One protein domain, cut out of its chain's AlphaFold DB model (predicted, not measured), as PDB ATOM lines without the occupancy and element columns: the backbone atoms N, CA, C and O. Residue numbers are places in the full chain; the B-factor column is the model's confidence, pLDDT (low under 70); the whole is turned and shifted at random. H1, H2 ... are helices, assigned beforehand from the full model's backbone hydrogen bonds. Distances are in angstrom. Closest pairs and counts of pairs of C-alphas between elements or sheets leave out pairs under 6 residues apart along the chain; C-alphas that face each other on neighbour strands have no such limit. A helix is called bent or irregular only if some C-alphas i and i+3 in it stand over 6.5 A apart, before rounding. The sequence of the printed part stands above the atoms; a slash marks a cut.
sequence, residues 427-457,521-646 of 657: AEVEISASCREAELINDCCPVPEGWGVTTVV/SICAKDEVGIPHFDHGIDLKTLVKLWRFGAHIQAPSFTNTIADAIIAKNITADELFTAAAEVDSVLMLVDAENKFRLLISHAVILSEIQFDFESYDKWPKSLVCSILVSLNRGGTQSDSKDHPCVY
ATOM      1  N   ALA A 427       1.444 -22.355 -65.763       51.16
ATOM      2  CA  ALA A 427       0.122 -21.966 -65.279       51.16
ATOM      3  C   ALA A 427      -1.041 -22.387 -66.207       51.16
ATOM      4  O   ALA A 427      -2.092 -22.771 -65.710       51.16
ATOM      5  N   GLU A 428      -0.885 -22.369 -67.538       51.91
ATOM      6  CA  GLU A 428      -1.928 -22.856 -68.462       51.91
ATOM      7  C   GLU A 428      -2.082 -24.383 -68.391       51.91
ATOM      8  O   GLU A 428      -3.193 -24.900 -68.516       51.91
ATOM      9  N   VAL A 429      -0.987 -25.110 -68.136       56.16
ATOM     10  CA  VAL A 429      -1.007 -26.569 -67.944       56.16
ATOM     11  C   VAL A 429      -1.678 -26.930 -66.614       56.16
ATOM     12  O   VAL A 429      -2.532 -27.814 -66.584       56.16
ATOM     13  N   GLU A 430      -1.361 -26.211 -65.535       55.22
ATOM     14  CA  GLU A 430      -1.977 -26.388 -64.211       55.22
ATOM     15  C   GLU A 430      -3.471 -26.021 -64.209       55.22
ATOM     16  O   GLU A 430      -4.287 -26.771 -63.670       55.22
ATOM     17  N   ILE A 431      -3.861 -24.922 -64.869       55.09
ATOM     18  CA  ILE A 431      -5.273 -24.544 -65.041       55.09
ATOM     19  C   ILE A 431      -6.022 -25.616 -65.845       55.09
ATOM     20  O   ILE A 431      -7.107 -26.027 -65.441       55.09
ATOM     21  N   SER A 432      -5.441 -26.116 -66.940       60.47
ATOM     22  CA  SER A 432      -6.041 -27.180 -67.758       60.47
ATOM     23  C   SER A 432      -6.237 -28.485 -66.970       60.47
ATOM     24  O   SER A 432      -7.312 -29.086 -67.019       60.47
ATOM     25  N   ALA A 433      -5.242 -28.888 -66.171       57.22
ATOM     26  CA  ALA A 433      -5.346 -30.046 -65.284       57.22
ATOM     27  C   ALA A 433      -6.434 -29.864 -64.208       57.22
ATOM     28  O   ALA A 433      -7.220 -30.780 -63.976       57.22
ATOM     29  N   SER A 434      -6.524 -28.672 -63.608       63.50
ATOM     30  CA  SER A 434      -7.543 -28.321 -62.608       63.50
ATOM     31  C   SER A 434      -8.967 -28.346 -63.182       63.50
ATOM     32  O   SER A 434      -9.866 -28.932 -62.578       63.50
ATOM     33  N   CYS A 435      -9.177 -27.805 -64.390       77.31
ATOM     34  CA  CYS A 435     -10.462 -27.892 -65.091       77.31
ATOM     35  C   CYS A 435     -10.871 -29.348 -65.350       77.31
ATOM     36  O   CYS A 435     -11.994 -29.738 -65.038       77.31
ATOM     37  N   ARG A 436      -9.945 -30.174 -65.852       82.06
ATOM     38  CA  ARG A 436     -10.200 -31.593 -66.127       82.06
ATOM     39  C   ARG A 436     -10.443 -32.414 -64.852       82.06
ATOM     40  O   ARG A 436     -11.232 -33.355 -64.866       82.06
ATOM     41  N   GLU A 437      -9.797 -32.068 -63.738       84.19
ATOM     42  CA  GLU A 437     -10.113 -32.653 -62.432       84.19
ATOM     43  C   GLU A 437     -11.525 -32.262 -61.970       84.19
ATOM     44  O   GLU A 437     -12.274 -33.131 -61.521       84.19
ATOM     45  N   ALA A 438     -11.912 -30.989 -62.109       81.88
ATOM     46  CA  ALA A 438     -13.254 -30.522 -61.767       81.88
ATOM     47  C   ALA A 438     -14.340 -31.228 -62.599       81.88
ATOM     48  O   ALA A 438     -15.340 -31.670 -62.033       81.88
ATOM     49  N   GLU A 439     -14.129 -31.406 -63.907       83.94
ATOM     50  CA  GLU A 439     -15.002 -32.206 -64.780       83.94
ATOM     51  C   GLU A 439     -15.170 -33.635 -64.226       83.94
ATOM     52  O   GLU A 439     -16.281 -34.035 -63.881       83.94
ATOM     53  N   LEU A 440     -14.068 -34.370 -64.019       82.06
ATOM     54  CA  LEU A 440     -14.095 -35.754 -63.517       82.06
ATOM     55  C   LEU A 440     -14.795 -35.903 -62.154       82.06
ATOM     56  O   LEU A 440     -15.525 -36.877 -61.944       82.06
ATOM     57  N   ILE A 441     -14.582 -34.958 -61.230       82.38
ATOM     58  CA  ILE A 441     -15.172 -34.982 -59.882       82.38
ATOM     59  C   ILE A 441     -16.682 -34.699 -59.915       82.38
ATOM     60  O   ILE A 441     -17.427 -35.312 -59.143       82.38
ATOM     61  N   ASN A 442     -17.156 -33.798 -60.781       82.00
ATOM     62  CA  ASN A 442     -18.589 -33.517 -60.913       82.00
ATOM     63  C   ASN A 442     -19.311 -34.635 -61.695       82.00
ATOM     64  O   ASN A 442     -20.346 -35.120 -61.230       82.00
ATOM     65  N   ASP A 443     -18.702 -35.160 -62.764       80.62
ATOM     66  CA  ASP A 443     -19.206 -36.301 -63.554       80.62
ATOM     67  C   ASP A 443     -19.260 -37.629 -62.771       80.62
ATOM     68  O   ASP A 443     -19.923 -38.581 -63.183       80.62
ATOM     69  N   CYS A 444     -18.628 -37.715 -61.594       71.12
ATOM     70  CA  CYS A 444     -18.780 -38.854 -60.680       71.12
ATOM     71  C   CYS A 444     -20.238 -39.020 -60.163       71.12
ATOM     72  O   CYS A 444     -20.611 -40.065 -59.618       71.12
ATOM     73  N   CYS A 445     -21.092 -38.007 -60.363       58.69
ATOM     74  CA  CYS A 445     -22.539 -38.089 -60.186       58.69
ATOM     75  C   CYS A 445     -23.257 -38.461 -61.509       58.69
ATOM     76  O   CYS A 445     -23.527 -37.548 -62.288       58.69
ATOM     77  N   PRO A 446     -23.714 -39.716 -61.739       58.06
ATOM     78  CA  PRO A 446     -23.730 -40.868 -60.830       58.06
ATOM     79  C   PRO A 446     -23.107 -42.166 -61.392       58.06
ATOM     80  O   PRO A 446     -22.769 -42.286 -62.565       58.06
ATOM     81  N   VAL A 447     -23.063 -43.198 -60.536       52.97
ATOM     82  CA  VAL A 447     -22.803 -44.607 -60.903       52.97
ATOM     83  C   VAL A 447     -23.541 -44.995 -62.204       52.97
ATOM     84  O   VAL A 447     -24.770 -44.873 -62.241       52.97
ATOM     85  N   PRO A 448     -22.844 -45.511 -63.239       51.31
ATOM     86  CA  PRO A 448     -23.473 -45.917 -64.495       51.31
ATOM     87  C   PRO A 448     -24.545 -47.002 -64.324       51.31
ATOM     88  O   PRO A 448     -24.410 -47.925 -63.516       51.31
ATOM     89  N   GLU A 449     -25.612 -46.936 -65.120       43.47
ATOM     90  CA  GLU A 449     -26.698 -47.912 -65.044       43.47
ATOM     91  C   GLU A 449     -26.228 -49.303 -65.514       43.47
ATOM     92  O   GLU A 449     -25.963 -49.540 -66.689       43.47
ATOM     93  N   GLY A 450     -26.085 -50.223 -64.556       47.50
ATOM     94  CA  GLY A 450     -25.472 -51.544 -64.749       47.50
ATOM     95  C   GLY A 450     -24.334 -51.827 -63.765       47.50
ATOM     96  O   GLY A 450     -24.066 -52.987 -63.459       47.50
ATOM     97  N   TRP A 451     -23.730 -50.785 -63.182       53.19
ATOM     98  CA  TRP A 451     -22.773 -50.895 -62.076       53.19
ATOM     99  C   TRP A 451     -23.521 -51.142 -60.757       53.19
ATOM    100  O   TRP A 451     -23.635 -50.278 -59.891       53.19
ATOM    101  N   GLY A 452     -24.093 -52.339 -60.624       47.16
ATOM    102  CA  GLY A 452     -24.680 -52.790 -59.365       47.16
ATOM    103  C   GLY A 452     -23.609 -52.924 -58.283       47.16
ATOM    104  O   GLY A 452     -22.508 -53.397 -58.561       47.16
ATOM    105  N   VAL A 453     -23.937 -52.553 -57.044       44.00
ATOM    106  CA  VAL A 453     -23.050 -52.741 -55.885       44.00
ATOM    107  C   VAL A 453     -22.980 -54.237 -55.558       44.00
ATOM    108  O   VAL A 453     -23.743 -54.745 -54.738       44.00
ATOM    109  N   THR A 454     -22.096 -54.983 -56.231       41.81
ATOM    110  CA  THR A 454     -21.880 -56.405 -55.929       41.81
ATOM    111  C   THR A 454     -21.364 -56.543 -54.507       41.81
ATOM    112  O   THR A 454     -20.271 -56.071 -54.191       41.81
ATOM    113  N   THR A 455     -22.141 -57.218 -53.666       40.38
ATOM    114  CA  THR A 455     -21.917 -57.292 -52.219       40.38
ATOM    115  C   THR A 455     -20.582 -57.920 -51.829       40.38
ATOM    116  O   THR A 455     -20.020 -57.527 -50.812       40.38
ATOM    117  N   VAL A 456     -20.051 -58.865 -52.618       45.03
ATOM    118  CA  VAL A 456     -18.749 -59.503 -52.360       45.03
ATOM    119  C   VAL A 456     -18.019 -59.849 -53.668       45.03
ATOM    120  O   VAL A 456     -18.211 -60.927 -54.228       45.03
ATOM    121  N   VAL A 457     -17.097 -58.988 -54.117       48.28
ATOM    122  CA  VAL A 457     -15.917 -59.472 -54.862       48.28
ATOM    123  C   VAL A 457     -14.953 -60.009 -53.807       48.28
ATOM    124  O   VAL A 457     -14.274 -59.241 -53.135       48.28
ATOM    125  N   SER A 521     -13.094 -52.199 -46.522       83.69
ATOM    126  CA  SER A 521     -12.875 -51.333 -45.369       83.69
ATOM    127  C   SER A 521     -11.797 -50.318 -45.723       83.69
ATOM    128  O   SER A 521     -10.912 -50.619 -46.522       83.69
ATOM    129  N   ILE A 522     -11.874 -49.130 -45.131       84.06
ATOM    130  CA  ILE A 522     -10.832 -48.095 -45.233       84.06
ATOM    131  C   ILE A 522      -9.868 -48.132 -44.038       84.06
ATOM    132  O   ILE A 522      -8.750 -47.642 -44.140       84.06
ATOM    133  N   CYS A 523     -10.287 -48.761 -42.937       71.56
ATOM    134  CA  CYS A 523      -9.453 -49.062 -41.780       71.56
ATOM    135  C   CYS A 523      -8.962 -50.510 -41.869       71.56
ATOM    136  O   CYS A 523      -9.725 -51.404 -42.265       71.56
ATOM    137  N   ALA A 524      -7.719 -50.760 -41.455       59.12
ATOM    138  CA  ALA A 524      -7.289 -52.116 -41.134       59.12
ATOM    139  C   ALA A 524      -8.162 -52.667 -39.996       59.12
ATOM    140  O   ALA A 524      -8.559 -51.921 -39.106       59.12
ATOM    141  N   LYS A 525      -8.482 -53.964 -40.026       55.41
ATOM    142  CA  LYS A 525      -9.175 -54.597 -38.900       55.41
ATOM    143  C   LYS A 525      -8.200 -54.819 -37.752       55.41
ATOM    144  O   LYS A 525      -7.171 -55.464 -37.949       55.41
ATOM    145  N   ASP A 526      -8.589 -54.377 -36.564       53.59
ATOM    146  CA  ASP A 526      -7.999 -54.743 -35.281       53.59
ATOM    147  C   ASP A 526      -7.851 -56.274 -35.160       53.59
ATOM    148  O   ASP A 526      -8.612 -57.034 -35.771       53.59
ATOM    149  N   GLU A 527      -6.967 -56.753 -34.277       53.50
ATOM    150  CA  GLU A 527      -6.752 -58.195 -34.026       53.50
ATOM    151  C   GLU A 527      -8.033 -58.961 -33.607       53.50
ATOM    152  O   GLU A 527      -8.082 -60.188 -33.674       53.50
ATOM    153  N   VAL A 528      -9.091 -58.247 -33.202       56.69
ATOM    154  CA  VAL A 528     -10.408 -58.789 -32.813       56.69
ATOM    155  C   VAL A 528     -11.343 -59.008 -34.025       56.69
ATOM    156  O   VAL A 528     -12.408 -59.606 -33.897       56.69
ATOM    157  N   GLY A 529     -10.975 -58.537 -35.222       51.09
ATOM    158  CA  GLY A 529     -11.712 -58.752 -36.477       51.09
ATOM    159  C   GLY A 529     -12.997 -57.927 -36.654       51.09
ATOM    160  O   GLY A 529     -13.642 -58.015 -37.709       51.09
ATOM    161  N   ILE A 530     -13.355 -57.115 -35.654       46.53
ATOM    162  CA  ILE A 530     -14.431 -56.120 -35.713       46.53
ATOM    163  C   ILE A 530     -13.968 -54.970 -36.625       46.53
ATOM    164  O   ILE A 530     -12.871 -54.457 -36.423       46.53
ATOM    165  N   PRO A 531     -14.763 -54.542 -37.623       46.34
ATOM    166  CA  PRO A 531     -14.452 -53.353 -38.401       46.34
ATOM    167  C   PRO A 531     -14.777 -52.102 -37.576       46.34
ATOM    168  O   PRO A 531     -15.882 -51.563 -37.655       46.34
ATOM    169  N   HIS A 532     -13.817 -51.633 -36.782       48.59
ATOM    170  CA  HIS A 532     -13.848 -50.254 -36.322       48.59
ATOM    171  C   HIS A 532     -13.574 -49.334 -37.518       48.59
ATOM    172  O   HIS A 532     -12.556 -49.458 -38.198       48.59
ATOM    173  N   PHE A 533     -14.480 -48.383 -37.765       53.78
ATOM    174  CA  PHE A 533     -14.128 -47.143 -38.459       53.78
ATOM    175  C   PHE A 533     -13.286 -46.325 -37.479       53.78
ATOM    176  O   PHE A 533     -13.807 -45.434 -36.806       53.78
ATOM    177  N   ASP A 534     -12.035 -46.747 -37.288       50.72
ATOM    178  CA  ASP A 534     -11.228 -46.258 -36.180       50.72
ATOM    179  C   ASP A 534     -11.012 -44.744 -36.285       50.72
ATOM    180  O   ASP A 534     -10.772 -44.185 -37.361       50.72
ATOM    181  N   HIS A 535     -11.141 -44.072 -35.145       54.97
ATOM    182  CA  HIS A 535     -11.243 -42.617 -35.070       54.97
ATOM    183  C   HIS A 535      -9.952 -41.900 -35.503       54.97
ATOM    184  O   HIS A 535      -9.991 -40.691 -35.745       54.97
ATOM    185  N   GLY A 536      -8.848 -42.646 -35.637       73.81
ATOM    186  CA  GLY A 536      -7.534 -42.176 -36.068       73.81
ATOM    187  C   GLY A 536      -7.431 -41.694 -37.520       73.81
ATOM    188  O   GLY A 536      -6.493 -40.956 -37.809       73.81
ATOM    189  N   ILE A 537      -8.369 -42.019 -38.427       88.88
ATOM    190  CA  ILE A 537      -8.390 -41.343 -39.739       88.88
ATOM    191  C   ILE A 537      -8.945 -39.926 -39.547       88.88
ATOM    192  O   ILE A 537     -10.114 -39.729 -39.198       88.88
ATOM    193  N   ASP A 538      -8.097 -38.926 -39.756       92.88
ATOM    194  CA  ASP A 538      -8.434 -37.512 -39.623       92.88
ATOM    195  C   ASP A 538      -9.309 -36.999 -40.791       92.88
ATOM    196  O   ASP A 538      -9.423 -37.622 -41.852       92.88
ATOM    197  N   LEU A 539      -9.941 -35.832 -40.612       95.25
ATOM    198  CA  LEU A 539     -10.840 -35.273 -41.629       95.25
ATOM    199  C   LEU A 539     -10.113 -34.876 -42.927       95.25
ATOM    200  O   LEU A 539     -10.681 -35.036 -44.005       95.25
ATOM    201  N   LYS A 540      -8.874 -34.377 -42.854       96.25
ATOM    202  CA  LYS A 540      -8.081 -33.952 -44.020       96.25
ATOM    203  C   LYS A 540      -7.786 -35.156 -44.911       96.25
ATOM    204  O   LYS A 540      -7.982 -35.086 -46.123       96.25
ATOM    205  N   THR A 541      -7.411 -36.281 -44.304       95.50
ATOM    206  CA  THR A 541      -7.229 -37.565 -44.989       95.50
ATOM    207  C   THR A 541      -8.540 -38.073 -45.589       95.50
ATOM    208  O   THR A 541      -8.560 -38.401 -46.774       95.50
ATOM    209  N   LEU A 542      -9.663 -38.058 -44.856       95.94
ATOM    210  CA  LEU A 542     -10.966 -38.445 -45.425       95.94
ATOM    211  C   LEU A 542     -11.373 -37.569 -46.624       95.94
ATOM    212  O   LEU A 542     -11.841 -38.094 -47.631       95.94
ATOM    213  N   VAL A 543     -11.151 -36.253 -46.571       96.56
ATOM    214  CA  VAL A 543     -11.444 -35.337 -47.689       96.56
ATOM    215  C   VAL A 543     -10.539 -35.613 -48.897       96.56
ATOM    216  O   VAL A 543     -11.033 -35.627 -50.027       96.56
ATOM    217  N   LYS A 544      -9.248 -35.923 -48.692       95.94
ATOM    218  CA  LYS A 544      -8.347 -36.368 -49.774       95.94
ATOM    219  C   LYS A 544      -8.797 -37.687 -50.400       95.94
ATOM    220  O   LYS A 544      -8.855 -37.781 -51.622       95.94
ATOM    221  N   LEU A 545      -9.169 -38.679 -49.590       96.12
ATOM    222  CA  LEU A 545      -9.672 -39.967 -50.078       96.12
ATOM    223  C   LEU A 545     -11.000 -39.815 -50.840       96.12
ATOM    224  O   LEU A 545     -11.204 -40.497 -51.844       96.12
ATOM    225  N   TRP A 546     -11.872 -38.892 -50.416       96.06
ATOM    226  CA  TRP A 546     -13.102 -38.564 -51.141       96.06
ATOM    227  C   TRP A 546     -12.789 -37.936 -52.505       96.06
ATOM    228  O   TRP A 546     -13.288 -38.416 -53.521       96.06
ATOM    229  N   ARG A 547     -11.916 -36.915 -52.537       95.44
ATOM    230  CA  ARG A 547     -11.455 -36.247 -53.768       95.44
ATOM    231  C   ARG A 547     -10.848 -37.251 -54.745       95.44
ATOM    232  O   ARG A 547     -11.248 -37.280 -55.902       95.44
ATOM    233  N   PHE A 548      -9.950 -38.109 -54.261       95.88
ATOM    234  CA  PHE A 548      -9.338 -39.176 -55.047       95.88
ATOM    235  C   PHE A 548     -10.398 -40.121 -55.627       95.88
ATOM    236  O   PHE A 548     -10.437 -40.328 -56.837       95.88
ATOM    237  N   GLY A 549     -11.306 -40.642 -54.792       95.12
ATOM    238  CA  GLY A 549     -12.391 -41.528 -55.225       95.12
ATOM    239  C   GLY A 549     -13.337 -40.893 -56.248       95.12
ATOM    240  O   GLY A 549     -13.823 -41.579 -57.149       95.12
ATOM    241  N   ALA A 550     -13.577 -39.584 -56.144       92.25
ATOM    242  CA  ALA A 550     -14.342 -38.829 -57.128       92.25
ATOM    243  C   ALA A 550     -13.567 -38.647 -58.446       92.25
ATOM    244  O   ALA A 550     -14.115 -38.958 -59.499       92.25
ATOM    245  N   HIS A 551     -12.292 -38.249 -58.385       92.56
ATOM    246  CA  HIS A 551     -11.407 -38.072 -59.542       92.56
ATOM    247  C   HIS A 551     -11.225 -39.370 -60.349       92.56
ATOM    248  O   HIS A 551     -11.412 -39.374 -61.563       92.56
ATOM    249  N   ILE A 552     -10.965 -40.504 -59.682       94.12
ATOM    250  CA  ILE A 552     -10.912 -41.818 -60.346       94.12
ATOM    251  C   ILE A 552     -12.306 -42.398 -60.649       94.12
ATOM    252  O   ILE A 552     -12.411 -43.568 -61.021       94.12
ATOM    253  N   GLN A 553     -13.382 -41.623 -60.482       92.00
ATOM    254  CA  GLN A 553     -14.764 -42.011 -60.771       92.00
ATOM    255  C   GLN A 553     -15.114 -43.402 -60.213       92.00
ATOM    256  O   GLN A 553     -15.503 -44.309 -60.955       92.00
ATOM    257  N   ALA A 554     -14.910 -43.583 -58.902       92.25
ATOM    258  CA  ALA A 554     -15.054 -44.850 -58.186       92.25
ATOM    259  C   ALA A 554     -16.132 -44.773 -57.085       92.25
ATOM    260  O   ALA A 554     -15.824 -44.844 -55.891       92.25
ATOM    261  N   PRO A 555     -17.429 -44.644 -57.431       88.31
ATOM    262  CA  PRO A 555     -18.396 -44.034 -56.522       88.31
ATOM    263  C   PRO A 555     -18.726 -44.896 -55.295       88.31
ATOM    264  O   PRO A 555     -19.130 -44.375 -54.264       88.31
ATOM    265  N   SER A 556     -18.515 -46.215 -55.362       87.44
ATOM    266  CA  SER A 556     -18.669 -47.106 -54.198       87.44
ATOM    267  C   SER A 556     -17.590 -46.882 -53.127       87.44
ATOM    268  O   SER A 556     -17.874 -47.018 -51.935       87.44
ATOM    269  N   PHE A 557     -16.372 -46.498 -53.526       92.44
ATOM    270  CA  PHE A 557     -15.327 -46.078 -52.592       92.44
ATOM    271  C   PHE A 557     -15.668 -44.700 -52.018       92.44
ATOM    272  O   PHE A 557     -15.718 -44.538 -50.801       92.44
ATOM    273  N   THR A 558     -16.045 -43.755 -52.883       92.44
ATOM    274  CA  THR A 558     -16.511 -42.408 -52.513       92.44
ATOM    275  C   THR A 558     -17.670 -42.436 -51.504       92.44
ATOM    276  O   THR A 558     -17.659 -41.670 -50.544       92.44
ATOM    277  N   ASN A 559     -18.620 -43.370 -51.646       89.56
ATOM    278  CA  ASN A 559     -19.701 -43.597 -50.678       89.56
ATOM    279  C   ASN A 559     -19.188 -44.142 -49.338       89.56
ATOM    280  O   ASN A 559     -19.629 -43.682 -48.293       89.56
ATOM    281  N   THR A 560     -18.218 -45.066 -49.353       91.19
ATOM    282  CA  THR A 560     -17.607 -45.588 -48.114       91.19
ATOM    283  C   THR A 560     -16.886 -44.475 -47.342       91.19
ATOM    284  O   THR A 560     -16.967 -44.413 -46.117       91.19
ATOM    285  N   ILE A 561     -16.218 -43.559 -48.052       93.94
ATOM    286  CA  ILE A 561     -15.608 -42.368 -47.448       93.94
ATOM    287  C   ILE A 561     -16.677 -41.380 -46.955       93.94
ATOM    288  O   ILE A 561     -16.519 -40.806 -45.881       93.94
ATOM    289  N   ALA A 562     -17.785 -41.203 -47.683       91.88
ATOM    290  CA  ALA A 562     -18.901 -40.366 -47.238       91.88
ATOM    291  C   ALA A 562     -19.533 -40.884 -45.933       91.88
ATOM    292  O   ALA A 562     -19.749 -40.097 -45.012       91.88
ATOM    293  N   ASP A 563     -19.751 -42.196 -45.812       88.88
ATOM    294  CA  ASP A 563     -20.229 -42.822 -44.574       88.88
ATOM    295  C   ASP A 563     -19.240 -42.618 -43.415       88.88
ATOM    296  O   ASP A 563     -19.657 -42.282 -42.307       88.88
ATOM    297  N   ALA A 564     -17.931 -42.727 -43.667       91.12
ATOM    298  CA  ALA A 564     -16.904 -42.445 -42.662       91.12
ATOM    299  C   ALA A 564     -16.889 -40.966 -42.221       91.12
ATOM    300  O   ALA A 564     -16.757 -40.687 -41.031       91.12
ATOM    301  N   ILE A 565     -17.089 -40.016 -43.145       93.75
ATOM    302  CA  ILE A 565     -17.216 -38.579 -42.836       93.75
ATOM    303  C   ILE A 565     -18.469 -38.298 -41.988       93.75
ATOM    304  O   ILE A 565     -18.402 -37.489 -41.067       93.75
ATOM    305  N   ILE A 566     -19.594 -38.977 -42.248       90.50
ATOM    306  CA  ILE A 566     -20.844 -38.838 -41.470       90.50
ATOM    307  C   ILE A 566     -20.740 -39.514 -40.091       90.50
ATOM    308  O   ILE A 566     -21.358 -39.055 -39.128       90.50
ATOM    309  N   ALA A 567     -19.990 -40.612 -39.987       87.94
ATOM    310  CA  ALA A 567     -19.790 -41.350 -38.739       87.94
ATOM    311  C   ALA A 567     -18.748 -40.707 -37.806       87.94
ATOM    312  O   ALA A 567     -18.785 -40.939 -36.595       87.94
ATOM    313  N   LYS A 568     -17.818 -39.911 -38.345       89.94
ATOM    314  CA  LYS A 568     -16.780 -39.229 -37.567       89.94
ATOM    315  C   LYS A 568     -17.366 -38.053 -36.780       89.94
ATOM    316  O   LYS A 568     -18.016 -37.175 -37.332       89.94
ATOM    317  N   ASN A 569     -17.077 -38.013 -35.482       90.94
ATOM    318  CA  ASN A 569     -17.347 -36.857 -34.628       90.94
ATOM    319  C   ASN A 569     -16.279 -35.782 -34.888       90.94
ATOM    320  O   ASN A 569     -15.204 -35.840 -34.293       90.94
ATOM    321  N   ILE A 570     -16.547 -34.860 -35.816       93.94
ATOM    322  CA  ILE A 570     -15.562 -33.877 -36.286       93.94
ATOM    323  C   ILE A 570     -15.337 -32.811 -35.210       93.94
ATOM    324  O   ILE A 570     -16.263 -32.117 -34.797       93.94
ATOM    325  N   THR A 571     -14.089 -32.631 -34.782       94.50
ATOM    326  CA  THR A 571     -13.711 -31.532 -33.883       94.50
ATOM    327  C   THR A 571     -13.419 -30.235 -34.646       94.50
ATOM    328  O   THR A 571     -13.085 -30.246 -35.833       94.50
ATOM    329  N   ALA A 572     -13.502 -29.089 -33.961       94.69
ATOM    330  CA  ALA A 572     -13.148 -27.795 -34.549       94.69
ATOM    331  C   ALA A 572     -11.688 -27.766 -35.045       94.69
ATOM    332  O   ALA A 572     -11.421 -27.286 -36.143       94.69
ATOM    333  N   ASP A 573     -10.754 -28.339 -34.278       94.94
ATOM    334  CA  ASP A 573      -9.335 -28.377 -34.644       94.94
ATOM    335  C   ASP A 573      -9.056 -29.299 -35.843       94.94
ATOM    336  O   ASP A 573      -8.230 -28.957 -36.692       94.94
ATOM    337  N   GLU A 574      -9.782 -30.414 -35.998       95.25
ATOM    338  CA  GLU A 574      -9.738 -31.223 -37.228       95.25
ATOM    339  C   GLU A 574     -10.303 -30.469 -38.435       95.25
ATOM    340  O   GLU A 574      -9.718 -30.532 -39.515       95.25
ATOM    341  N   LEU A 575     -11.401 -29.722 -38.261       96.38
ATOM    342  CA  LEU A 575     -11.970 -28.893 -39.326       96.38
ATOM    343  C   LEU A 575     -10.991 -27.798 -39.772       96.38
ATOM    344  O   LEU A 575     -10.814 -27.596 -40.971       96.38
ATOM    345  N   PHE A 576     -10.315 -27.132 -38.831       95.62
ATOM    346  CA  PHE A 576      -9.281 -26.139 -39.137       95.62
ATOM    347  C   PHE A 576      -8.040 -26.777 -39.783       95.62
ATOM    348  O   PHE A 576      -7.475 -26.214 -40.718       95.62
ATOM    349  N   THR A 577      -7.646 -27.978 -39.350       96.19
ATOM    350  CA  THR A 577      -6.516 -28.735 -39.927       96.19
ATOM    351  C   THR A 577      -6.804 -29.211 -41.356       96.19
ATOM    352  O   THR A 577      -5.895 -29.270 -42.188       96.19
ATOM    353  N   ALA A 578      -8.070 -29.514 -41.657       96.81
ATOM    354  CA  ALA A 578      -8.560 -29.903 -42.977       96.81
ATOM    355  C   ALA A 578      -8.982 -28.718 -43.866       96.81
ATOM    356  O   ALA A 578      -9.403 -28.940 -45.001       96.81
ATOM    357  N   ALA A 579      -8.909 -27.471 -43.382       96.06
ATOM    358  CA  ALA A 579      -9.614 -26.354 -44.012       96.06
ATOM    359  C   ALA A 579      -9.153 -26.041 -45.445       96.06
ATOM    360  O   ALA A 579      -9.990 -25.735 -46.291       96.06
ATOM    361  N   ALA A 580      -7.853 -26.164 -45.735       95.00
ATOM    362  CA  ALA A 580      -7.311 -25.933 -47.074       95.00
ATOM    363  C   ALA A 580      -7.809 -26.982 -48.085       95.00
ATOM    364  O   ALA A 580      -8.269 -26.627 -49.168       95.00
ATOM    365  N   GLU A 581      -7.787 -28.266 -47.726       95.81
ATOM    366  CA  GLU A 581      -8.336 -29.352 -48.538       95.81
ATOM    367  C   GLU A 581      -9.861 -29.257 -48.695       95.81
ATOM    368  O   GLU A 581     -10.367 -29.487 -49.795       95.81
ATOM    369  N   VAL A 582     -10.592 -28.876 -47.641       96.31
ATOM    370  CA  VAL A 582     -12.045 -28.646 -47.705       96.31
ATOM    371  C   VAL A 582     -12.369 -27.506 -48.671       96.31
ATOM    372  O   VAL A 582     -13.171 -27.716 -49.578       96.31
ATOM    373  N   ASP A 583     -11.730 -26.338 -48.547       94.88
ATOM    374  CA  ASP A 583     -11.940 -25.240 -49.501       94.88
ATOM    375  C   ASP A 583     -11.465 -25.613 -50.915       94.88
ATOM    376  O   ASP A 583     -12.147 -25.270 -51.874       94.88
ATOM    377  N   SER A 584     -10.372 -26.371 -51.072       93.81
ATOM    378  CA  SER A 584      -9.890 -26.828 -52.385       93.81
ATOM    379  C   SER A 584     -10.925 -27.699 -53.107       93.81
ATOM    380  O   SER A 584     -11.273 -27.403 -54.249       93.81
ATOM    381  N   VAL A 585     -11.496 -28.714 -52.445       93.81
ATOM    382  CA  VAL A 585     -12.572 -29.524 -53.048       93.81
ATOM    383  C   VAL A 585     -13.832 -28.676 -53.259       93.81
ATOM    384  O   VAL A 585     -14.443 -28.741 -54.322       93.81
ATOM    385  N   LEU A 586     -14.190 -27.807 -52.306       93.88
ATOM    386  CA  LEU A 586     -15.330 -26.885 -52.423       93.88
ATOM    387  C   LEU A 586     -15.126 -25.726 -53.420       93.88
ATOM    388  O   LEU A 586     -16.051 -24.928 -53.594       93.88
ATOM    389  N   MET A 587     -13.975 -25.634 -54.089       91.62
ATOM    390  CA  MET A 587     -13.745 -24.769 -55.252       91.62
ATOM    391  C   MET A 587     -13.785 -25.536 -56.586       91.62
ATOM    392  O   MET A 587     -14.016 -24.908 -57.614       91.62
ATOM    393  N   LEU A 588     -13.609 -26.864 -56.572       89.69
ATOM    394  CA  LEU A 588     -13.699 -27.734 -57.756       89.69
ATOM    395  C   LEU A 588     -15.127 -28.245 -58.020       89.69
ATOM    396  O   LEU A 588     -15.499 -28.482 -59.166       89.69
ATOM    397  N   VAL A 589     -15.931 -28.448 -56.970       90.00
ATOM    398  CA  VAL A 589     -17.276 -29.036 -57.109       90.00
ATOM    399  C   VAL A 589     -18.374 -28.004 -57.368       90.00
ATOM    400  O   VAL A 589     -18.377 -26.921 -56.780       90.00
ATOM    401  N   ASP A 590     -19.376 -28.364 -58.166       88.06
ATOM    402  CA  ASP A 590     -20.545 -27.525 -58.444       88.06
ATOM    403  C   ASP A 590     -21.351 -27.162 -57.191       88.06
ATOM    404  O   ASP A 590     -21.314 -27.850 -56.166       88.06
ATOM    405  N   ALA A 591     -22.132 -26.081 -57.275       84.38
ATOM    406  CA  ALA A 591     -22.982 -25.588 -56.183       84.38
ATOM    407  C   ALA A 591     -24.013 -26.619 -55.676       84.38
ATOM    408  O   ALA A 591     -24.460 -26.522 -54.534       84.38
ATOM    409  N   GLU A 592     -24.371 -27.608 -56.501       83.19
ATOM    410  CA  GLU A 592     -25.335 -28.668 -56.171       83.19
ATOM    411  C   GLU A 592     -24.680 -30.048 -55.964       83.19
ATOM    412  O   GLU A 592     -25.376 -31.034 -55.717       83.19
ATOM    413  N   ASN A 593     -23.345 -30.139 -56.032       88.00
ATOM    414  CA  ASN A 593     -22.622 -31.398 -55.873       88.00
ATOM    415  C   ASN A 593     -22.821 -31.984 -54.462       88.00
ATOM    416  O   ASN A 593     -22.706 -31.286 -53.446       88.00
ATOM    417  N   LYS A 594     -23.063 -33.300 -54.394       87.25
ATOM    418  CA  LYS A 594     -23.323 -34.045 -53.151       87.25
ATOM    419  C   LYS A 594     -22.235 -33.890 -52.087       87.25
ATOM    420  O   LYS A 594     -22.570 -33.940 -50.903       87.25
ATOM    421  N   PHE A 595     -20.981 -33.622 -52.460       91.38
ATOM    422  CA  PHE A 595     -19.924 -33.332 -51.489       91.38
ATOM    423  C   PHE A 595     -20.220 -32.087 -50.647       91.38
ATOM    424  O   PHE A 595     -20.032 -32.129 -49.434       91.38
ATOM    425  N   ARG A 596     -20.741 -31.004 -51.250       92.50
ATOM    426  CA  ARG A 596     -21.079 -29.769 -50.515       92.50
ATOM    427  C   ARG A 596     -22.087 -30.043 -49.408       92.50
ATOM    428  O   ARG A 596     -21.920 -29.561 -48.288       92.50
ATOM    429  N   LEU A 597     -23.111 -30.835 -49.729       89.94
ATOM    430  CA  LEU A 597     -24.166 -31.233 -48.804       89.94
ATOM    431  C   LEU A 597     -23.624 -32.157 -47.704       89.94
ATOM    432  O   LEU A 597     -23.879 -31.911 -46.529       89.94
ATOM    433  N   LEU A 598     -22.821 -33.159 -48.081       92.56
ATOM    434  CA  LEU A 598     -22.134 -34.086 -47.179       92.56
ATOM    435  C   LEU A 598     -21.298 -33.354 -46.120       92.56
ATOM    436  O   LEU A 598     -21.548 -33.525 -44.929       92.56
ATOM    437  N   ILE A 599     -20.334 -32.522 -46.532       94.94
ATOM    438  CA  ILE A 599     -19.418 -31.871 -45.583       94.94
ATOM    439  C   ILE A 599     -20.132 -30.807 -44.736       94.94
ATOM    440  O   ILE A 599     -19.865 -30.697 -43.541       94.94
ATOM    441  N   SER A 600     -21.105 -30.087 -45.314       93.38
ATOM    442  CA  SER A 600     -21.938 -29.136 -44.563       93.38
ATOM    443  C   SER A 600     -22.754 -29.849 -43.483       93.38
ATOM    444  O   SER A 600     -22.777 -29.403 -42.338       93.38
ATOM    445  N   HIS A 601     -23.392 -30.977 -43.811       90.00
ATOM    446  CA  HIS A 601     -24.187 -31.736 -42.848       90.00
ATOM    447  C   HIS A 601     -23.325 -32.443 -41.796       90.00
ATOM    448  O   HIS A 601     -23.702 -32.424 -40.630       90.00
ATOM    449  N   ALA A 602     -22.157 -32.993 -42.142       92.19
ATOM    450  CA  ALA A 602     -21.250 -33.607 -41.166       92.19
ATOM    451  C   ALA A 602     -20.752 -32.598 -40.108       92.19
ATOM    452  O   ALA A 602     -20.715 -32.905 -38.915       92.19
ATOM    453  N   VAL A 603     -20.453 -31.361 -40.524       92.81
ATOM    454  CA  VAL A 603     -20.053 -30.265 -39.623       92.81
ATOM    455  C   VAL A 603     -21.221 -29.770 -38.759       92.81
ATOM    456  O   VAL A 603     -21.033 -29.549 -37.564       92.81
ATOM    457  N   ILE A 604     -22.437 -29.670 -39.314       89.44
ATOM    458  CA  ILE A 604     -23.654 -29.342 -38.543       89.44
ATOM    459  C   ILE A 604     -23.968 -30.439 -37.508       89.44
ATOM    460  O   ILE A 604     -24.259 -30.129 -36.355       89.44
ATOM    461  N   LEU A 605     -23.879 -31.717 -37.895       88.00
ATOM    462  CA  LEU A 605     -24.142 -32.877 -37.030       88.00
ATOM    463  C   LEU A 605     -23.088 -33.075 -35.931       88.00
ATOM    464  O   LEU A 605     -23.382 -33.731 -34.936       88.00
ATOM    465  N   SER A 606     -21.894 -32.497 -36.093       90.50
ATOM    466  CA  SER A 606     -20.838 -32.464 -35.069       90.50
ATOM    467  C   SER A 606     -20.957 -31.248 -34.125       90.50
ATOM    468  O   SER A 606     -20.050 -30.978 -33.344       90.50
ATOM    469  N   GLU A 607     -22.059 -30.487 -34.211       91.50
ATOM    470  CA  GLU A 607     -22.403 -29.318 -33.376       91.50
ATOM    471  C   GLU A 607     -21.331 -28.202 -33.308       91.50
ATOM    472  O   GLU A 607     -21.348 -27.362 -32.398       91.50
ATOM    473  N   ILE A 608     -20.415 -28.145 -34.285       91.50
ATOM    474  CA  ILE A 608     -19.264 -27.229 -34.280       91.50
ATOM    475  C   ILE A 608     -19.749 -25.774 -34.283       91.50
ATOM    476  O   ILE A 608     -20.357 -25.292 -35.239       91.50
ATOM    477  N   GLN A 609     -19.469 -25.057 -33.193       88.94
ATOM    478  CA  GLN A 609     -19.898 -23.670 -33.033       88.94
ATOM    479  C   GLN A 609     -19.053 -22.738 -33.908       88.94
ATOM    480  O   GLN A 609     -17.830 -22.688 -33.784       88.94
ATOM    481  N   PHE A 610     -19.717 -21.953 -34.756       87.38
ATOM    482  CA  PHE A 610     -19.090 -20.866 -35.499       87.38
ATOM    483  C   PHE A 610     -18.743 -19.714 -34.546       87.38
ATOM    484  O   PHE A 610     -19.622 -18.974 -34.099       87.38
ATOM    485  N   ASP A 611     -17.459 -19.580 -34.223       87.62
ATOM    486  CA  ASP A 611     -16.919 -18.503 -33.395       87.62
ATOM    487  C   ASP A 611     -16.242 -17.427 -34.259       87.62
ATOM    488  O   ASP A 611     -15.385 -17.725 -35.094       87.62
ATOM    489  N   PHE A 612     -16.597 -16.165 -34.017       86.12
ATOM    490  CA  PHE A 612     -16.038 -15.004 -34.707       86.12
ATOM    491  C   PHE A 612     -14.544 -14.800 -34.424       86.12
ATOM    492  O   PHE A 612     -13.845 -14.313 -35.308       86.12
ATOM    493  N   GLU A 613     -14.028 -15.197 -33.252       90.12
ATOM    494  CA  GLU A 613     -12.579 -15.144 -32.977       90.12
ATOM    495  C   GLU A 613     -11.804 -16.217 -33.771       90.12
ATOM    496  O   GLU A 613     -10.610 -16.070 -34.030       90.12
ATOM    497  N   SER A 614     -12.499 -17.264 -34.234       89.81
ATOM    498  CA  SER A 614     -11.956 -18.329 -35.088       89.81
ATOM    499  C   SER A 614     -12.158 -18.110 -36.595       89.81
ATOM    500  O   SER A 614     -11.678 -18.924 -37.381       89.81
ATOM    501  N   TYR A 615     -12.865 -17.050 -37.016       89.19
ATOM    502  CA  TYR A 615     -13.429 -16.921 -38.371       89.19
ATOM    503  C   TYR A 615     -12.424 -17.160 -39.508       89.19
ATOM    504  O   TYR A 615     -12.720 -17.915 -40.431       89.19
ATOM    505  N   ASP A 616     -11.221 -16.588 -39.421       91.94
ATOM    506  CA  ASP A 616     -10.199 -16.711 -40.471       91.94
ATOM    507  C   ASP A 616      -9.621 -18.135 -40.626       91.94
ATOM    508  O   ASP A 616      -8.902 -18.395 -41.591       91.94
ATOM    509  N   LYS A 617      -9.944 -19.063 -39.710       93.25
ATOM    510  CA  LYS A 617      -9.613 -20.498 -39.800       93.25
ATOM    511  C   LYS A 617     -10.698 -21.339 -40.482       93.25
ATOM    512  O   LYS A 617     -10.435 -22.492 -40.818       93.25
ATOM    513  N   TRP A 618     -11.919 -20.822 -40.634       94.56
ATOM    514  CA  TRP A 618     -13.006 -21.577 -41.260       94.56
ATOM    515  C   TRP A 618     -12.807 -21.658 -42.782       94.56
ATOM    516  O   TRP A 618     -12.461 -20.644 -43.394       94.56
ATOM    517  N   PRO A 619     -13.099 -22.811 -43.420       94.62
ATOM    518  CA  PRO A 619     -13.130 -22.889 -44.874       94.62
ATOM    519  C   PRO A 619     -14.260 -21.987 -45.392       94.62
ATOM    520  O   PRO A 619     -15.428 -22.140 -45.020       94.62
ATOM    521  N   LYS A 620     -13.925 -21.001 -46.224       92.69
ATOM    522  CA  LYS A 620     -14.847 -19.935 -46.646       92.69
ATOM    523  C   LYS A 620     -15.935 -20.479 -47.568       92.69
ATOM    524  O   LYS A 620     -17.101 -20.100 -47.442       92.69
ATOM    525  N   SER A 621     -15.581 -21.429 -48.429       93.69
ATOM    526  CA  SER A 621     -16.523 -22.132 -49.297       93.69
ATOM    527  C   SER A 621     -17.436 -23.064 -48.496       93.69
ATOM    528  O   SER A 621     -18.598 -23.249 -48.875       93.69
ATOM    529  N   LEU A 622     -16.974 -23.595 -47.354       94.69
ATOM    530  CA  LEU A 622     -17.821 -24.349 -46.422       94.69
ATOM    531  C   LEU A 622     -18.835 -23.443 -45.718       94.69
ATOM    532  O   LEU A 622     -20.014 -23.780 -45.706       94.69
ATOM    533  N   VAL A 623     -18.417 -22.295 -45.177       93.25
ATOM    534  CA  VAL A 623     -19.331 -21.352 -44.498       93.25
ATOM    535  C   VAL A 623     -20.459 -20.920 -45.441       93.25
ATOM    536  O   VAL A 623     -21.631 -20.968 -45.065       93.25
ATOM    537  N   CYS A 624     -20.136 -20.598 -46.698       91.75
ATOM    538  CA  CYS A 624     -21.140 -20.326 -47.730       91.75
ATOM    539  C   CYS A 624     -22.054 -21.537 -48.006       91.75
ATOM    540  O   CYS A 624     -23.271 -21.374 -48.082       91.75
ATOM    541  N   SER A 625     -21.501 -22.753 -48.107       92.19
ATOM    542  CA  SER A 625     -22.280 -23.981 -48.360       92.19
ATOM    543  C   SER A 625     -23.237 -24.321 -47.202       92.19
ATOM    544  O   SER A 625     -24.393 -24.685 -47.439       92.19
ATOM    545  N   ILE A 626     -22.807 -24.118 -45.951       91.12
ATOM    546  CA  ILE A 626     -23.631 -24.261 -44.741       91.12
ATOM    547  C   ILE A 626     -24.765 -23.228 -44.736       91.12
ATOM    548  O   ILE A 626     -25.921 -23.599 -44.541       91.12
ATOM    549  N   LEU A 627     -24.474 -21.950 -45.008       89.06
ATOM    550  CA  LEU A 627     -25.497 -20.897 -45.065       89.06
ATOM    551  C   LEU A 627     -26.543 -21.164 -46.158       89.06
ATOM    552  O   LEU A 627     -27.736 -20.978 -45.916       89.06
ATOM    553  N   VAL A 628     -26.131 -21.658 -47.333       86.38
ATOM    554  CA  VAL A 628     -27.057 -22.074 -48.401       86.38
ATOM    555  C   VAL A 628     -27.896 -23.283 -47.975       86.38
ATOM    556  O   VAL A 628     -29.107 -23.276 -48.193       86.38
ATOM    557  N   SER A 629     -27.296 -24.286 -47.327       82.12
ATOM    558  CA  SER A 629     -28.011 -25.480 -46.843       82.12
ATOM    559  C   SER A 629     -29.064 -25.128 -45.786       82.12
ATOM    560  O   SER A 629     -30.209 -25.562 -45.889       82.12
ATOM    561  N   LEU A 630     -28.719 -24.263 -44.824       82.50
ATOM    562  CA  LEU A 630     -29.653 -23.752 -43.816       82.50
ATOM    563  C   LEU A 630     -30.775 -22.911 -44.449       82.50
ATOM    564  O   LEU A 630     -31.944 -23.079 -44.105       82.50
ATOM    565  N   ASN A 631     -30.450 -22.046 -45.417       81.94
ATOM    566  CA  ASN A 631     -31.436 -21.211 -46.109       81.94
ATOM    567  C   ASN A 631     -32.355 -22.005 -47.062       81.94
ATOM    568  O   ASN A 631     -33.459 -21.552 -47.356       81.94
ATOM    569  N   ARG A 632     -31.959 -23.211 -47.506       73.81
ATOM    570  CA  ARG A 632     -32.852 -24.149 -48.218       73.81
ATOM    571  C   ARG A 632     -33.957 -24.733 -47.315       73.81
ATOM    572  O   ARG A 632     -34.866 -25.374 -47.832       73.81
ATOM    573  N   GLY A 633     -33.938 -24.469 -46.001       57.50
ATOM    574  CA  GLY A 633     -35.125 -24.504 -45.128       57.50
ATOM    575  C   GLY A 633     -35.770 -25.875 -44.891       57.50
ATOM    576  O   GLY A 633     -36.904 -25.944 -44.419       57.50
ATOM    577  N   GLY A 634     -35.084 -26.964 -45.236       50.50
ATOM    578  CA  GLY A 634     -35.620 -28.319 -45.144       50.50
ATOM    579  C   GLY A 634     -35.519 -28.907 -43.739       50.50
ATOM    580  O   GLY A 634     -34.425 -29.069 -43.205       50.50
ATOM    581  N   THR A 635     -36.648 -29.331 -43.171       45.56
ATOM    582  CA  THR A 635     -36.688 -30.176 -41.968       45.56
ATOM    583  C   THR A 635     -36.260 -31.612 -42.299       45.56
ATOM    584  O   THR A 635     -37.080 -32.531 -42.271       45.56
ATOM    585  N   GLN A 636     -34.981 -31.822 -42.633       49.88
ATOM    586  CA  GLN A 636     -34.374 -33.159 -42.686       49.88
ATOM    587  C   GLN A 636     -34.090 -33.671 -41.267       49.88
ATOM    588  O   GLN A 636     -32.944 -33.836 -40.849       49.88
ATOM    589  N   SER A 637     -35.172 -33.929 -40.532       42.81
ATOM    590  CA  SER A 637     -35.149 -34.818 -39.374       42.81
ATOM    591  C   SER A 637     -34.530 -36.153 -39.797       42.81
ATOM    592  O   SER A 637     -34.926 -36.714 -40.817       42.81
ATOM    593  N   ASP A 638     -33.553 -36.632 -39.031       50.81
ATOM    594  CA  ASP A 638     -32.959 -37.968 -39.159       50.81
ATOM    595  C   ASP A 638     -32.383 -38.324 -40.543       50.81
ATOM    596  O   ASP A 638     -32.640 -39.384 -41.113       50.81
ATOM    597  N   SER A 639     -31.460 -37.494 -41.049       51.41
ATOM    598  CA  SER A 639     -30.641 -37.850 -42.226       51.41
ATOM    599  C   SER A 639     -29.810 -39.140 -42.057       51.41
ATOM    600  O   SER A 639     -29.362 -39.711 -43.052       51.41
ATOM    601  N   LYS A 640     -29.669 -39.653 -40.823       52.41
ATOM    602  CA  LYS A 640     -29.097 -40.978 -40.516       52.41
ATOM    603  C   LYS A 640     -29.948 -42.143 -41.043       52.41
ATOM    604  O   LYS A 640     -29.386 -43.176 -41.395       52.41
ATOM    605  N   ASP A 641     -31.263 -41.972 -41.186       53.44
ATOM    606  CA  ASP A 641     -32.147 -43.000 -41.755       53.44
ATOM    607  C   ASP A 641     -32.122 -43.018 -43.298       53.44
ATOM    608  O   ASP A 641     -32.621 -43.963 -43.933       53.44
ATOM    609  N   HIS A 642     -31.544 -41.983 -43.927       62.41
ATOM    610  CA  HIS A 642     -31.551 -41.741 -45.376       62.41
ATOM    611  C   HIS A 642     -30.147 -41.429 -45.960       62.41
ATOM    612  O   HIS A 642     -29.973 -40.399 -46.617       62.41
ATOM    613  N   PRO A 643     -29.154 -42.339 -45.837       64.12
ATOM    614  CA  PRO A 643     -27.801 -42.150 -46.394       64.12
ATOM    615  C   PRO A 643     -27.772 -41.877 -47.915       64.12
ATOM    616  O   PRO A 643     -26.863 -41.209 -48.411       64.12
ATOM    617  N   CYS A 644     -28.817 -42.297 -48.643       75.19
ATOM    618  CA  CYS A 644     -29.015 -42.085 -50.087       75.19
ATOM    619  C   CYS A 644     -28.873 -40.616 -50.540       75.19
ATOM    620  O   CYS A 644     -28.621 -40.355 -51.716       75.19
ATOM    621  N   VAL A 645     -29.075 -39.656 -49.627       76.56
ATOM    622  CA  VAL A 645     -28.938 -38.212 -49.885       76.56
ATOM    623  C   VAL A 645     -27.504 -37.858 -50.296       76.56
ATOM    624  O   VAL A 645     -27.306 -37.106 -51.252       76.56
ATOM    625  N   TYR A 646     -26.514 -38.441 -49.620       75.56
ATOM    626  CA  TYR A 646     -25.090 -38.165 -49.830       75.56
ATOM    627  C   TYR A 646     -24.438 -39.172 -50.786       75.56
ATOM    628  O   TYR A 646     -23.476 -38.840 -51.475       75.56
TER     629      TYR A 646
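AT A GLANCE: This is residues 427 to 457 and 521 to 646 of the 657 residues of an uncharacterized protein of Aureobasidium subglaciale (strain EXF-2481) (UniProt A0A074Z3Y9). Four helices, H2, H3, H6 and H5, stand side by side as a small bundle, loosest between H5 and H6; H1 crosses one end and H8 crosses the side made by H5 and H6. Short H4 packs at the other end, on the start of H2, and residues 427 to 433 of H1 and 631 to 638 stick out. The printed part has 157 residues, with eight named helices, H1 to H8 in chain order, and no named strand: all helix. It is compact, with a radius of gyration of the C-alphas of 16.3 A and spans of 48 by 43 by 32 A.

IN THESE COORDINATES: H1, residues 427 to 443, is the longest at 24.1 A and begins at C-alpha 427 (0.122, -21.966, -65.279). H2 is residues 539 to 551, 18.1 A; H3 555 to 567, 18.0 A; H4 572 to 577; H5 579 to 588; H6 594 to 605; H7 612 to 617, irregular, with C-alphas 613 and 616 8.0 A apart; H8 620 to 631, ending at C-alpha 631 (-31.436, -21.211, -46.109).

HOW THE PARTS SIT: H1 touches the hub, H2, about perpendicular at 86 degrees, closest at C-alphas 441 and 550, 4.8 A, with residues 437 to 442 alone. H2 and H3 form a helical hairpin at 19 degrees, C-alphas 549 and 558 closest at 5.0 A. H3 touches H6 at a shallow tilt of 14 degrees, C-alphas 566 and 602 closest at 5.3 A. H6 touches H8, about perpendicular at 80 degrees, C-alphas 600 and 626 closest at 5.2 A. H2 touches H5, C-alphas 540 and 581 closest at 6.5 A. Helix packing is part aligned, part crossed. Every O i to N i+4 pair is within hydrogen-bond range in H1 to H6 and H8; H7 has 0 of 2, and 2 of 3 O i to N i+3 pairs.

THE WHOLE: Residues 458 to 520 are not printed; C-alphas 457 and 521 are 12.9 A apart across the cut. Of the links printed whole, none is long. Mean pLDDT of the printed part is 79.2, under 70 at residues 427 to 434, 445 to 457, 524 to 535 and 633 to 643.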